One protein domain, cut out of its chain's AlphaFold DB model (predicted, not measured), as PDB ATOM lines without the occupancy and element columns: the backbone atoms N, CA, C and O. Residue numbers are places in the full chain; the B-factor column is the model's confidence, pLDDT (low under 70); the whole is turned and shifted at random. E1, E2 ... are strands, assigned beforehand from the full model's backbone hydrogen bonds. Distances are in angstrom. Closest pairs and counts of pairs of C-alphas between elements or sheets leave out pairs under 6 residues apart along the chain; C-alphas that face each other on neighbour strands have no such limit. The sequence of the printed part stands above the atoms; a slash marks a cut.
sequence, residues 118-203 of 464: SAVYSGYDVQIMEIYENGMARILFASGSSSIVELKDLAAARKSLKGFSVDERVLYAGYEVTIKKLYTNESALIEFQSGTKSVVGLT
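Overview. This is residues 118 to 203 of the 464 residues of an uncharacterized protein of Bdellovibrio sp. NC01 (UniProt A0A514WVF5). Two small lobes sit end to end, each a bent, four-stranded antiparallel meander, in which each strand is the antiparallel neighbour of the one before: E1 E2 E3 E4 in one, E6 E7 E8 E9 in the other. Short strand E5 bridges them, paired with E1 and with E7, and the nine strands form one branched, strongly twisted antiparallel sheet. The printed part has 86 residues, 51 of them in nine named strands, E1 to E9 along the chain; there is no named helix and the class is all strand. It is compact, with a radius of gyration of the C-alphas of 13.5 A, yet elongated in outline, spanning 42 by 26 by 17 A.

Arrangement. E7, residues 175 to 183, has three neighbours and bends by 72 degrees at residue 180. E6, residues 169 to 172, and E5, residues 155 to 158, lie on one side of it, beside residues 175 to 178 and 182 to 183. E8, residues 187 to 192, lies on the other side. N 170 and O 177 are 3.0 A apart, N 158 and O 182 2.8 A, and N 180 and O 189 2.8 A, each within hydrogen-bond range. E9, residues 197 to 201, is an edge strand beside E8, with N 190 and O 198 2.8 A apart. The pairing of E5 is staggered: residues 155 to 156 pair with E1, residues 118 to 121, where N 120 and O 155 are 3.0 A apart, and residues 157 to 158 with E7. On the other side of E1 is E2, residues 124 to 131, with N 119 and O 126 2.9 A apart; E2 bends by 55 degrees at residue 127. E3, residues 136 to 141, is the antiparallel neighbour of E2, with N 129 and O 138 2.8 A apart. E4, residues 146 to 150, is an edge strand beside E3, with N 139 and O 147 2.9 A apart. The closest C-alphas of E2 and E9, Tyr 124 and Val 199, are 6.5 A apart. E4 and E9 are apart.

Along the chain. E7 is longest by residues, at 20.7 A from first to last C-alpha; E2 measures 18.3 A, E3 16.0 A and E8 15.6 A. E4 and E9 measure 13.5 A each, E1 10.0 A, E6 9.6 A and E5 9.4 A. C-alpha 118 opens E1 at (-35.109, -19.863, 21.780), C-alpha 175 opens E7 at (-42.160, -43.109, 14.905), and C-alpha 201 ends E9 at (-38.979, -30.280, 8.904).

Size, cuts and confidence. The C-alphas of Glu 133 and Gly 174, the two farthest apart, are 44.0 A apart. The printed part has no cut and no long link; E5 to E6, with 10 residues, is short, and there residues 160 to 161 pair antiparallel with 164 to 165. Mean pLDDT of the printed part is 93.3, and no printed residue is under 70.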
ATOM      1  N   SER A 118     -35.586 -18.676  22.502       92.62
ATOM      2  CA  SER A 118     -35.109 -19.863  21.780       92.62
ATOM      3  C   SER A 118     -35.296 -19.700  20.273       92.62
ATOM      4  O   SER A 118     -36.351 -19.250  19.812       92.62
ATOM      5  N   ALA A 119     -34.306 -20.145  19.510       94.25
ATOM      6  CA  ALA A 119     -34.317 -20.162  18.054       94.25
ATOM      7  C   ALA A 119     -33.691 -21.462  17.525       94.25
ATOM      8  O   ALA A 119     -33.125 -22.246  18.285       94.25
ATOM      9  N   VAL A 120     -33.766 -21.678  16.215       94.81
ATOM     10  CA  VAL A 120     -32.973 -22.697  15.515       94.81
ATOM     11  C   VAL A 120     -31.941 -22.030  14.611       94.81
ATOM     12  O   VAL A 120     -32.264 -21.079  13.898       94.81
ATOM     13  N   TYR A 121     -30.718 -22.565  14.616       94.38
ATOM     14  CA  TYR A 121     -29.636 -22.201  13.700       94.38
ATOM     15  C   TYR A 121     -29.013 -23.463  13.098       94.38
ATOM     16  O   TYR A 121     -28.633 -24.371  13.835       94.38
ATOM     17  N   SER A 122     -28.893 -23.535  11.768       91.19
ATOM     18  CA  SER A 122     -28.226 -24.644  11.055       91.19
ATOM     19  C   SER A 122     -28.668 -26.067  11.478       91.19
ATOM     20  O   SER A 122     -27.871 -27.002  11.439       91.19
ATOM     21  N   GLY A 123     -29.928 -26.239  11.900       89.19
ATOM     22  CA  GLY A 123     -30.468 -27.520  12.386       89.19
ATOM     23  C   GLY A 123     -30.292 -27.797  13.887       89.19
ATOM     24  O   GLY A 123     -30.622 -28.890  14.335       89.19
ATOM     25  N   TYR A 124     -29.822 -26.834  14.682       92.19
ATOM     26  CA  TYR A 124     -29.652 -26.962  16.134       92.19
ATOM     27  C   TYR A 124     -30.567 -26.000  16.900       92.19
ATOM     28  O   TYR A 124     -30.708 -24.842  16.513       92.19
ATOM     29  N   ASP A 125     -31.155 -26.471  18.003       93.50
ATOM     30  CA  ASP A 125     -31.832 -25.622  18.994       93.50
ATOM     31  C   ASP A 125     -30.796 -24.800  19.775       93.50
ATOM     32  O   ASP A 125     -29.815 -25.352  20.289       93.50
ATOM     33  N   VAL A 126     -31.006 -23.485  19.841       95.44
ATOM     34  CA  VAL A 126     -30.076 -22.515  20.430       95.44
ATOM     35  C   VAL A 126     -30.818 -21.445  21.234       95.44
ATOM     36  O   VAL A 126     -31.974 -21.117  20.956       95.44
ATOM     37  N   GLN A 127     -30.140 -20.865  22.222       96.31
ATOM     38  CA  GLN A 127     -30.628 -19.702  22.965       96.31
ATOM     39  C   GLN A 127     -29.892 -18.434  22.524       96.31
ATOM     40  O   GLN A 127     -28.672 -18.453  22.349       96.31
ATOM     41  N   ILE A 128     -30.617 -17.328  22.360       96.25
ATOM     42  CA  ILE A 128     -30.024 -16.024  22.043       96.25
ATOM     43  C   ILE A 128     -29.509 -15.381  23.334       96.25
ATOM     44  O   ILE A 128     -30.279 -15.145  24.262       96.25
ATOM     45  N   MET A 129     -28.211 -15.085  23.385       97.00
ATOM     46  CA  MET A 129     -27.532 -14.523  24.560       97.00
ATOM     47  C   MET A 129     -27.338 -13.009  24.457       97.00
ATOM     48  O   MET A 129     -27.494 -12.302  25.446       97.00
ATOM     49  N   GLU A 130     -27.006 -12.513  23.265       96.06
ATOM     50  CA  GLU A 130     -26.792 -11.090  22.971       96.06
ATOM     51  C   GLU A 130     -27.325 -10.800  21.559       96.06
ATOM     52  O   GLU A 130     -27.243 -11.662  20.679       96.06
ATOM     53  N   ILE A 131     -27.853  -9.598  21.327       95.88
ATOM     54  CA  ILE A 131     -28.199  -9.088  19.991       95.88
ATOM     55  C   ILE A 131     -27.457  -7.764  19.814       95.88
ATOM     56  O   ILE A 131     -27.488  -6.916  20.706       95.88
ATOM     57  N   TYR A 132     -26.784  -7.605  18.680       95.31
ATOM     58  CA  TYR A 132     -25.952  -6.451  18.358       95.31
ATOM     59  C   TYR A 132     -26.660  -5.537  17.345       95.31
ATOM     60  O   TYR A 132     -27.395  -6.002  16.474       95.31
ATOM     61  N   GLU A 133     -26.410  -4.227  17.423       92.06
ATOM     62  CA  GLU A 133     -27.075  -3.209  16.584       92.06
ATOM     63  C   GLU A 133     -26.837  -3.397  15.073       92.06
ATOM     64  O   GLU A 133     -27.644  -2.961  14.256       92.06
ATOM     65  N   ASN A 134     -25.761  -4.091  14.692       94.00
ATOM     66  CA  ASN A 134     -25.440  -4.431  13.304       94.00
ATOM     67  C   ASN A 134     -26.233  -5.633  12.745       94.00
ATOM     68  O   ASN A 134     -25.927  -6.096  11.649       94.00
ATOM     69  N   GLY A 135     -27.216  -6.163  13.482       93.44
ATOM     70  CA  GLY A 135     -28.032  -7.302  13.052       93.44
ATOM     71  C   GLY A 135     -27.387  -8.674  13.277       93.44
ATOM     72  O   GLY A 135     -27.926  -9.676  12.810       93.44
ATOM     73  N   MET A 136     -26.266  -8.746  14.000       96.31
ATOM     74  CA  MET A 136     -25.687 -10.009  14.466       96.31
ATOM     75  C   MET A 136     -26.290 -10.422  15.820       96.31
ATOM     76  O   MET A 136     -26.701  -9.578  16.616       96.31
ATOM     77  N   ALA A 137     -26.284 -11.716  16.126       96.19
ATOM     78  CA  ALA A 137     -26.683 -12.262  17.420       96.19
ATOM     79  C   ALA A 137     -25.657 -13.276  17.934       96.19
ATOM     80  O   ALA A 137     -25.156 -14.109  17.174       96.19
ATOM     81  N   ARG A 138     -25.376 -13.243  19.240       97.06
ATOM     82  CA  ARG A 138     -24.611 -14.285  19.926       97.06
ATOM     83  C   ARG A 138     -25.564 -15.379  20.386       97.06
ATOM     84  O   ARG A 138     -26.484 -15.117  21.160       97.06
ATOM     85  N   ILE A 139     -25.315 -16.605  19.947       97.19
ATOM     86  CA  ILE A 139     -26.120 -17.786  20.272       97.19
ATOM     87  C   ILE A 139     -25.337 -18.782  21.126       97.19
ATOM     88  O   ILE A 139     -24.126 -18.927  20.964       97.19
ATOM     89  N   LEU A 140     -26.045 -19.483  22.011       96.81
ATOM     90  CA  LEU A 140     -25.548 -20.585  22.831       96.81
ATOM     91  C   LEU A 140     -26.195 -21.896  22.368       96.81
ATOM     92  O   LEU A 140     -27.422 -22.010  22.331       96.81
ATOM     93  N   PHE A 141     -25.371 -22.884  22.029       94.06
ATOM     94  CA  PHE A 141     -25.810 -24.240  21.699       94.06
ATOM     95  C   PHE A 141     -25.989 -25.074  22.976       94.06
ATOM     96  O   PHE A 141     -25.331 -24.828  23.987       94.06
ATOM     97  N   ALA A 142     -26.813 -26.126  22.917       89.50
ATOM     98  CA  ALA A 142     -27.017 -27.058  24.036       89.50
ATOM     99  C   ALA A 142     -25.728 -27.772  24.521       89.50
ATOM    100  O   ALA A 142     -25.694 -28.302  25.627       89.50
ATOM    101  N   SER A 143     -24.661 -27.761  23.715       90.44
ATOM    102  CA  SER A 143     -23.298 -28.203  24.052       90.44
ATOM    103  C   SER A 143     -22.506 -27.228  24.938       90.44
ATOM    104  O   SER A 143     -21.383 -27.540  25.321       90.44
ATOM    105  N   GLY A 144     -23.032 -26.031  25.217       92.75
ATOM    106  CA  GLY A 144     -22.334 -24.964  25.945       92.75
ATOM    107  C   GLY A 144     -21.385 -24.109  25.091       92.75
ATOM    108  O   GLY A 144     -20.876 -23.099  25.569       92.75
ATOM    109  N   SER A 145     -21.163 -24.463  23.821       95.25
ATOM    110  CA  SER A 145     -20.425 -23.626  22.868       95.25
ATOM    111  C   SER A 145     -21.269 -22.429  22.413       95.25
ATOM    112  O   SER A 145     -22.482 -22.555  22.245       95.25
ATOM    113  N   SER A 146     -20.638 -21.274  22.167       95.81
ATOM    114  CA  SER A 146     -21.311 -20.084  21.622       95.81
ATOM    115  C   SER A 146     -20.754 -19.665  20.264       95.81
ATOM    116  O   SER A 146     -19.545 -19.757  20.060       95.81
ATOM    117  N   SER A 147     -21.608 -19.140  19.384       96.75
ATOM    118  CA  SER A 147     -21.220 -18.541  18.095       96.75
ATOM    119  C   SER A 147     -21.862 -17.162  17.913       96.75
ATOM    120  O   SER A 147     -22.771 -16.803  18.662       96.75
ATOM    121  N   ILE A 148     -21.408 -16.403  16.916       96.69
ATOM    122  CA  ILE A 148     -22.034 -15.155  16.459       96.69
ATOM    123  C   ILE A 148     -22.523 -15.382  15.023       96.69
ATOM    124  O   ILE A 148     -21.766 -15.870  14.186       96.69
ATOM    125  N   VAL A 149     -23.793 -15.073  14.756       96.69
ATOM    126  CA  VAL A 149     -24.497 -15.364  13.489       96.69
ATOM    127  C   VAL A 149     -25.383 -14.185  13.081       96.69
ATOM    128  O   VAL A 149     -25.670 -13.328  13.916       96.69
ATOM    129  N   GLU A 150     -25.835 -14.110  11.828       95.69
ATOM    130  CA  GLU A 150     -26.805 -13.079  11.431       95.69
ATOM    131  C   GLU A 150     -28.192 -13.375  12.028       95.69
ATOM    132  O   GLU A 150     -28.686 -14.503  11.968       95.69
ATOM    133  N   LEU A 151     -28.868 -12.353  12.563       92.25
ATOM    134  CA  LEU A 151     -30.197 -12.482  13.179       92.25
ATOM    135  C   LEU A 151     -31.258 -12.987  12.179       92.25
ATOM    136  O   LEU A 151     -32.235 -13.612  12.583       92.25
ATOM    137  N   LYS A 152     -31.053 -12.747  10.874       92.75
ATOM    138  CA  LYS A 152     -31.931 -13.208   9.781       92.75
ATOM    139  C   LYS A 152     -31.894 -14.732   9.571       92.75
ATOM    140  O   LYS A 152     -32.861 -15.290   9.060       92.75
ATOM    141  N   ASP A 153     -30.797 -15.388   9.961       94.12
ATOM    142  CA  ASP A 153     -30.580 -16.831   9.774       94.12
ATOM    143  C   ASP A 153     -31.151 -17.648  10.952       94.12
ATOM    144  O   ASP A 153     -31.158 -18.882  10.929       94.12
ATOM    145  N   LEU A 154     -31.643 -16.959  11.989       93.69
ATOM    146  CA  LEU A 154     -32.312 -17.538  13.148       93.69
ATOM    147  C   LEU A 154     -33.821 -17.615  12.926       93.69
ATOM    148  O   LEU A 154     -34.499 -16.597  12.775       93.69
ATOM    149  N   ALA A 155     -34.382 -18.820  13.014       92.94
ATOM    150  CA  ALA A 155     -35.832 -18.983  13.035       92.94
ATOM    151  C   ALA A 155     -36.363 -19.062  14.471       92.94
ATOM    152  O   ALA A 155     -35.943 -19.893  15.277       92.94
ATOM    153  N   ALA A 156     -37.298 -18.169  14.786       91.31
ATOM    154  CA  ALA A 156     -37.790 -17.917  16.132       91.31
ATOM    155  C   ALA A 156     -38.777 -18.991  16.605       91.31
ATOM    156  O   ALA A 156     -39.622 -19.441  15.826       91.31
ATOM    157  N   ALA A 157     -38.732 -19.348  17.892       92.19
ATOM    158  CA  ALA A 157     -39.714 -20.252  18.482       92.19
ATOM    159  C   ALA A 157     -41.151 -19.681  18.444       92.19
ATOM    160  O   ALA A 157     -41.382 -18.469  18.553       92.19
ATOM    161  N   ARG A 158     -42.140 -20.569  18.298       89.94
ATOM    162  CA  ARG A 158     -43.585 -20.286  18.259       89.94
ATOM    163  C   ARG A 158     -44.356 -21.372  19.026       89.94
ATOM    164  O   ARG A 158     -43.920 -22.518  19.097       89.94
ATOM    165  N   LYS A 159     -45.524 -21.023  19.583       90.00
ATOM    166  CA  LYS A 159     -46.412 -21.966  20.302       90.00
ATOM    167  C   LYS A 159     -47.208 -22.873  19.352       90.00
ATOM    168  O   LYS A 159     -47.561 -23.990  19.718       90.00
ATOM    169  N   SER A 160     -47.471 -22.397  18.134       91.31
ATOM    170  CA  SER A 160     -48.192 -23.115  17.078       91.31
ATOM    171  C   SER A 160     -47.768 -22.635  15.685       91.31
ATOM    172  O   SER A 160     -47.576 -21.431  15.502       91.31
ATOM    173  N   LEU A 161     -47.679 -23.533  14.699       91.94
ATOM    174  CA  LEU A 161     -47.295 -23.224  13.314       91.94
ATOM    175  C   LEU A 161     -47.882 -24.260  12.339       91.94
ATOM    176  O   LEU A 161     -47.911 -25.446  12.650       91.94
ATOM    177  N   LYS A 162     -48.398 -23.824  11.176       89.44
ATOM    178  CA  LYS A 162     -49.117 -24.673  10.185       89.44
ATOM    179  C   LYS A 162     -50.185 -25.604  10.819       89.44
ATOM    180  O   LYS A 162     -50.464 -26.715  10.363       89.44
ATOM    181  N   GLY A 163     -50.803 -25.129  11.904       88.38
ATOM    182  CA  GLY A 163     -51.803 -25.859  12.685       88.38
ATOM    183  C   GLY A 163     -51.267 -27.066  13.463       88.38
ATOM    184  O   GLY A 163     -52.071 -27.932  13.791       88.38
ATOM    185  N   PHE A 164     -49.953 -27.175  13.667       92.44
ATOM    186  CA  PHE A 164     -49.338 -27.982  14.725       92.44
ATOM    187  C   PHE A 164     -49.104 -27.103  15.962       92.44
ATOM    188  O   PHE A 164     -48.953 -25.883  15.821       92.44
ATOM    189  N   SER A 165     -49.016 -27.710  17.142       94.19
ATOM    190  CA  SER A 165     -48.788 -27.042  18.434       94.19
ATOM    191  C   SER A 165     -47.605 -27.648  19.196       94.19
ATOM    192  O   SER A 165     -47.214 -28.789  18.959       94.19
ATOM    193  N   VAL A 166     -47.030 -26.894  20.136       93.62
ATOM    194  CA  VAL A 166     -46.097 -27.459  21.127       93.62
ATOM    195  C   VAL A 166     -46.844 -28.435  22.052       93.62
ATOM    196  O   VAL A 166     -48.025 -28.251  22.340       93.62
ATOM    197  N   ASP A 167     -46.148 -29.498  22.452       94.12
ATOM    198  CA  ASP A 167     -46.624 -30.699  23.153       94.12
ATOM    199  C   ASP A 167     -47.693 -31.534  22.413       94.12
ATOM    200  O   ASP A 167     -48.236 -32.497  22.957       94.12
ATOM    201  N   GLU A 168     -47.932 -31.252  21.128       92.44
ATOM    202  CA  GLU A 168     -48.694 -32.134  20.239       92.44
ATOM    203  C   GLU A 168     -47.892 -33.411  19.919       92.44
ATOM    204  O   GLU A 168     -46.692 -33.364  19.621       92.44
ATOM    205  N   ARG A 169     -48.563 -34.570  19.968       91.19
ATOM    206  CA  ARG A 169     -48.026 -35.851  19.485       91.19
ATOM    207  C   ARG A 169     -48.278 -35.962  17.986       91.19
ATOM    208  O   ARG A 169     -49.406 -35.753  17.542       91.19
ATOM    209  N   VAL A 170     -47.248 -36.326  17.228       91.75
ATOM    210  CA  VAL A 170     -47.295 -36.516  15.768       91.75
ATOM    211  C   VAL A 170     -46.529 -37.774  15.364       91.75
ATOM    212  O   VAL A 170     -45.702 -38.281  16.124       91.75
ATOM    213  N   LEU A 171     -46.781 -38.273  14.153       90.56
ATOM    214  CA  LEU A 171     -45.931 -39.289  13.536       90.56
ATOM    215  C   LEU A 171     -44.837 -38.606  12.701       90.56
ATOM    216  O   LEU A 171     -45.145 -37.762  11.857       90.56
ATOM    217  N   TYR A 172     -43.584 -39.003  12.904       91.00
ATOM    218  CA  TYR A 172     -42.414 -38.583  12.130       91.00
ATOM    219  C   TYR A 172     -41.614 -39.821  11.713       91.00
ATOM    220  O   TYR A 172     -41.228 -40.625  12.560       91.00
ATOM    221  N   ALA A 173     -41.381 -39.999  10.408       86.69
ATOM    222  CA  ALA A 173     -40.645 -41.145   9.848       86.69
ATOM    223  C   ALA A 173     -41.122 -42.537  10.349       86.69
ATOM    224  O   ALA A 173     -40.332 -43.468  10.463       86.69
ATOM    225  N   GLY A 174     -42.417 -42.679  10.668       83.12
ATOM    226  CA  GLY A 174     -43.012 -43.908  11.218       83.12
ATOM    227  C   GLY A 174     -42.969 -44.037  12.749       83.12
ATOM    228  O   GLY A 174     -43.651 -44.900  13.297       83.12
ATOM    229  N   TYR A 175     -42.243 -43.160  13.445       86.00
ATOM    230  CA  TYR A 175     -42.160 -43.109  14.905       86.00
ATOM    231  C   TYR A 175     -43.121 -42.067  15.482       86.00
ATOM    232  O   TYR A 175     -43.358 -41.022  14.881       86.00
ATOM    233  N   GLU A 176     -43.658 -42.329  16.673       88.12
ATOM    234  CA  GLU A 176     -44.442 -41.337  17.411       88.12
ATOM    235  C   GLU A 176     -43.515 -40.432  18.233       88.12
ATOM    236  O   GLU A 176     -42.698 -40.917  19.023       88.12
ATOM    237  N   VAL A 177     -43.660 -39.118  18.057       92.94
ATOM    238  CA  VAL A 177     -42.811 -38.094  18.680       92.94
ATOM    239  C   VAL A 177     -43.657 -36.956  19.251       92.94
ATOM    240  O   VAL A 177     -44.784 -36.724  18.812       92.94
ATOM    241  N   THR A 178     -43.116 -36.236  20.233       95.19
ATOM    242  CA  THR A 178     -43.757 -35.044  20.816       95.19
ATOM    243  C   THR A 178     -43.052 -33.786  20.320       95.19
ATOM    244  O   THR A 178     -41.827 -33.690  20.405       95.19
ATOM    245  N   ILE A 179     -43.806 -32.808  19.821       95.81
ATOM    246  CA  ILE A 179     -43.270 -31.504  19.409       95.81
ATOM    247  C   ILE A 179     -42.896 -30.703  20.663       95.81
ATOM    248  O   ILE A 179     -43.750 -30.449  21.503       95.81
ATOM    249  N   LYS A 180     -41.641 -30.266  20.800       96.19
ATOM    250  CA  LYS A 180     -41.165 -29.466  21.948       96.19
ATOM    251  C   LYS A 180     -40.907 -27.999  21.624       96.19
ATOM    252  O   LYS A 180     -41.082 -27.154  22.498       96.19
ATOM    253  N   LYS A 181     -40.539 -27.676  20.383       94.88
ATOM    254  CA  LYS A 181     -40.487 -26.300  19.854       94.88
ATOM    255  C   LYS A 181     -40.909 -26.312  18.386       94.88
ATOM    256  O   LYS A 181     -40.614 -27.269  17.677       94.88
ATOM    257  N   LEU A 182     -41.560 -25.245  17.932       94.50
ATOM    258  CA  LEU A 182     -41.863 -24.970  16.522       94.50
ATOM    259  C   LEU A 182     -41.119 -23.698  16.118       94.50
ATOM    260  O   LEU A 182     -41.127 -22.750  16.901       94.50
ATOM    261  N   TYR A 183     -40.519 -23.646  14.930       94.19
ATOM    262  CA  TYR A 183     -39.708 -22.509  14.479       94.19
ATOM    263  C   TYR A 183     -40.218 -21.907  13.168       94.19
ATOM    264  O   TYR A 183     -40.735 -22.621  12.309       94.19
ATOM    265  N   THR A 184     -40.047 -20.594  12.978       92.56
ATOM    266  CA  THR A 184     -40.590 -19.854  11.818       92.56
ATOM    267  C   THR A 184     -40.130 -20.336  10.433       92.56
ATOM    268  O   THR A 184     -40.836 -20.078   9.466       92.56
ATOM    269  N   ASN A 185     -39.026 -21.084  10.319       92.25
ATOM    270  CA  ASN A 185     -38.545 -21.714   9.076       92.25
ATOM    271  C   ASN A 185     -39.214 -23.070   8.762       92.25
ATOM    272  O   ASN A 185     -38.655 -23.877   8.025       92.25
ATOM    273  N   GLU A 186     -40.379 -23.345   9.351       94.44
ATOM    274  CA  GLU A 186     -41.122 -24.604   9.190       94.44
ATOM    275  C   GLU A 186     -40.341 -25.853   9.629       94.44
ATOM    276  O   GLU A 186     -40.540 -26.953   9.108       94.44
ATOM    277  N   SER A 187     -39.491 -25.691  10.646       94.56
ATOM    278  CA  SER A 187     -38.872 -26.792  11.386       94.56
ATOM    279  C   SER A 187     -39.412 -26.892  12.815       94.56
ATOM    280  O   SER A 187     -40.099 -25.995  13.316       94.56
ATOM    281  N   ALA A 188     -39.118 -28.005  13.481       95.94
ATOM    282  CA  ALA A 188     -39.551 -28.294  14.838       95.94
ATOM    283  C   ALA A 188     -38.497 -29.101  15.599       95.94
ATOM    284  O   ALA A 188     -37.902 -30.021  15.042       95.94
ATOM    285  N   LEU A 189     -38.317 -28.800  16.887       95.88
ATOM    286  CA  LEU A 189     -37.616 -29.682  17.819       95.88
ATOM    287  C   LEU A 189     -38.602 -30.754  18.288       95.88
ATOM    288  O   LEU A 189     -39.600 -30.425  18.932       95.88
ATOM    289  N   ILE A 190     -38.311 -32.015  17.992       96.38
ATOM    290  CA  ILE A 190     -39.073 -33.182  18.444       96.38
ATOM    291  C   ILE A 190     -38.336 -33.937  19.544       96.38
ATOM    292  O   ILE A 190     -37.106 -33.936  19.600       96.38
ATOM    293  N   GLU A 191     -39.102 -34.617  20.389       96.44
ATOM    294  CA  GLU A 191     -38.630 -35.575  21.387       96.44
ATOM    295  C   GLU A 191     -39.231 -36.956  21.076       96.44
ATOM    296  O   GLU A 191     -40.454 -37.119  21.003       96.44
ATOM    297  N   PHE A 192     -38.365 -37.943  20.848       93.81
ATOM    298  CA  PHE A 192     -38.738 -39.351  20.693       93.81
ATOM    299  C   PHE A 192     -39.053 -39.971  22.063       93.81
ATOM    300  O   PHE A 192     -38.602 -39.479  23.095       93.81
ATOM    301  N   GLN A 193     -39.757 -41.108  22.090       90.06
ATOM    302  CA  GLN A 193     -40.075 -41.825  23.342       90.06
ATOM    303  C   GLN A 193     -38.832 -42.286  24.139       90.06
ATOM    304  O   GLN A 193     -38.935 -42.561  25.329       90.06
ATOM    305  N   SER A 194     -37.651 -42.319  23.511       90.94
ATOM    306  CA  SER A 194     -36.342 -42.539  24.145       90.94
ATOM    307  C   SER A 194     -35.782 -41.323  24.903       90.94
ATOM    308  O   SER A 194     -34.692 -41.409  25.463       90.94
ATOM    309  N   GLY A 195     -36.448 -40.164  24.855       92.38
ATOM    310  CA  GLY A 195     -35.908 -38.875  25.312       92.38
ATOM    311  C   GLY A 195     -34.906 -38.231  24.340       92.38
ATOM    312  O   GLY A 195     -34.455 -37.109  24.572       92.38
ATOM    313  N   THR A 196     -34.564 -38.905  23.234       94.25
ATOM    314  CA  THR A 196     -33.713 -38.351  22.170       94.25
ATOM    315  C   THR A 196     -34.403 -37.154  21.520       94.25
ATOM    316  O   THR A 196     -35.595 -37.217  21.217       94.25
ATOM    317  N   LYS A 197     -33.654 -36.075  21.267       94.69
ATOM    318  CA  LYS A 197     -34.159 -34.853  20.627       94.69
ATOM    319  C   LYS A 197     -33.537 -34.650  19.256       94.69
ATOM    320  O   LYS A 197     -32.364 -34.954  19.066       94.69
ATOM    321  N   SER A 198     -34.321 -34.133  18.315       94.62
ATOM    322  CA  SER A 198     -33.868 -33.814  16.956       94.62
ATOM    323  C   SER A 198     -34.631 -32.616  16.397       94.62
ATOM    324  O   SER A 198     -35.776 -32.389  16.784       94.62
ATOM    325  N   VAL A 199     -34.017 -31.857  15.489       94.56
ATOM    326  CA  VAL A 199     -34.684 -30.782  14.744       94.56
ATOM    327  C   VAL A 199     -34.988 -31.274  13.333       94.56
ATOM    328  O   VAL A 199     -34.098 -31.756  12.637       94.56
ATOM    329  N   VAL A 200     -36.250 -31.173  12.917       95.19
ATOM    330  CA  VAL A 200     -36.760 -31.775  11.674       95.19
ATOM    331  C   VAL A 200     -37.765 -30.856  10.973       95.19
ATOM    332  O   VAL A 200     -38.315 -29.948  11.594       95.19
ATOM    333  N   GLY A 201     -38.016 -31.072   9.680       93.56
ATOM    334  CA  GLY A 201     -38.979 -30.280   8.904       93.56
ATOM    335  C   GLY A 201     -40.439 -30.683   9.148       93.56
ATOM    336  O   GLY A 201     -40.769 -31.870   9.158       93.56
ATOM    337  N   LEU A 202     -41.339 -29.698   9.266       91.56
ATOM    338  CA  LEU A 202     -42.786 -29.918   9.446       91.56
ATOM    339  C   LEU A 202     -43.441 -30.683   8.283       91.56
ATOM    340  O   LEU A 202     -44.487 -31.301   8.462       91.56
ATOM    341  N   THR A 203     -42.828 -30.671   7.099       89.56
ATOM    342  CA  THR A 203     -43.295 -31.394   5.903       89.56
ATOM    343  C   THR A 203     -43.321 -32.914   6.073       89.56
ATOM    344  O   THR A 203     -44.003 -33.594   5.311       89.56
TER     345      THR A 203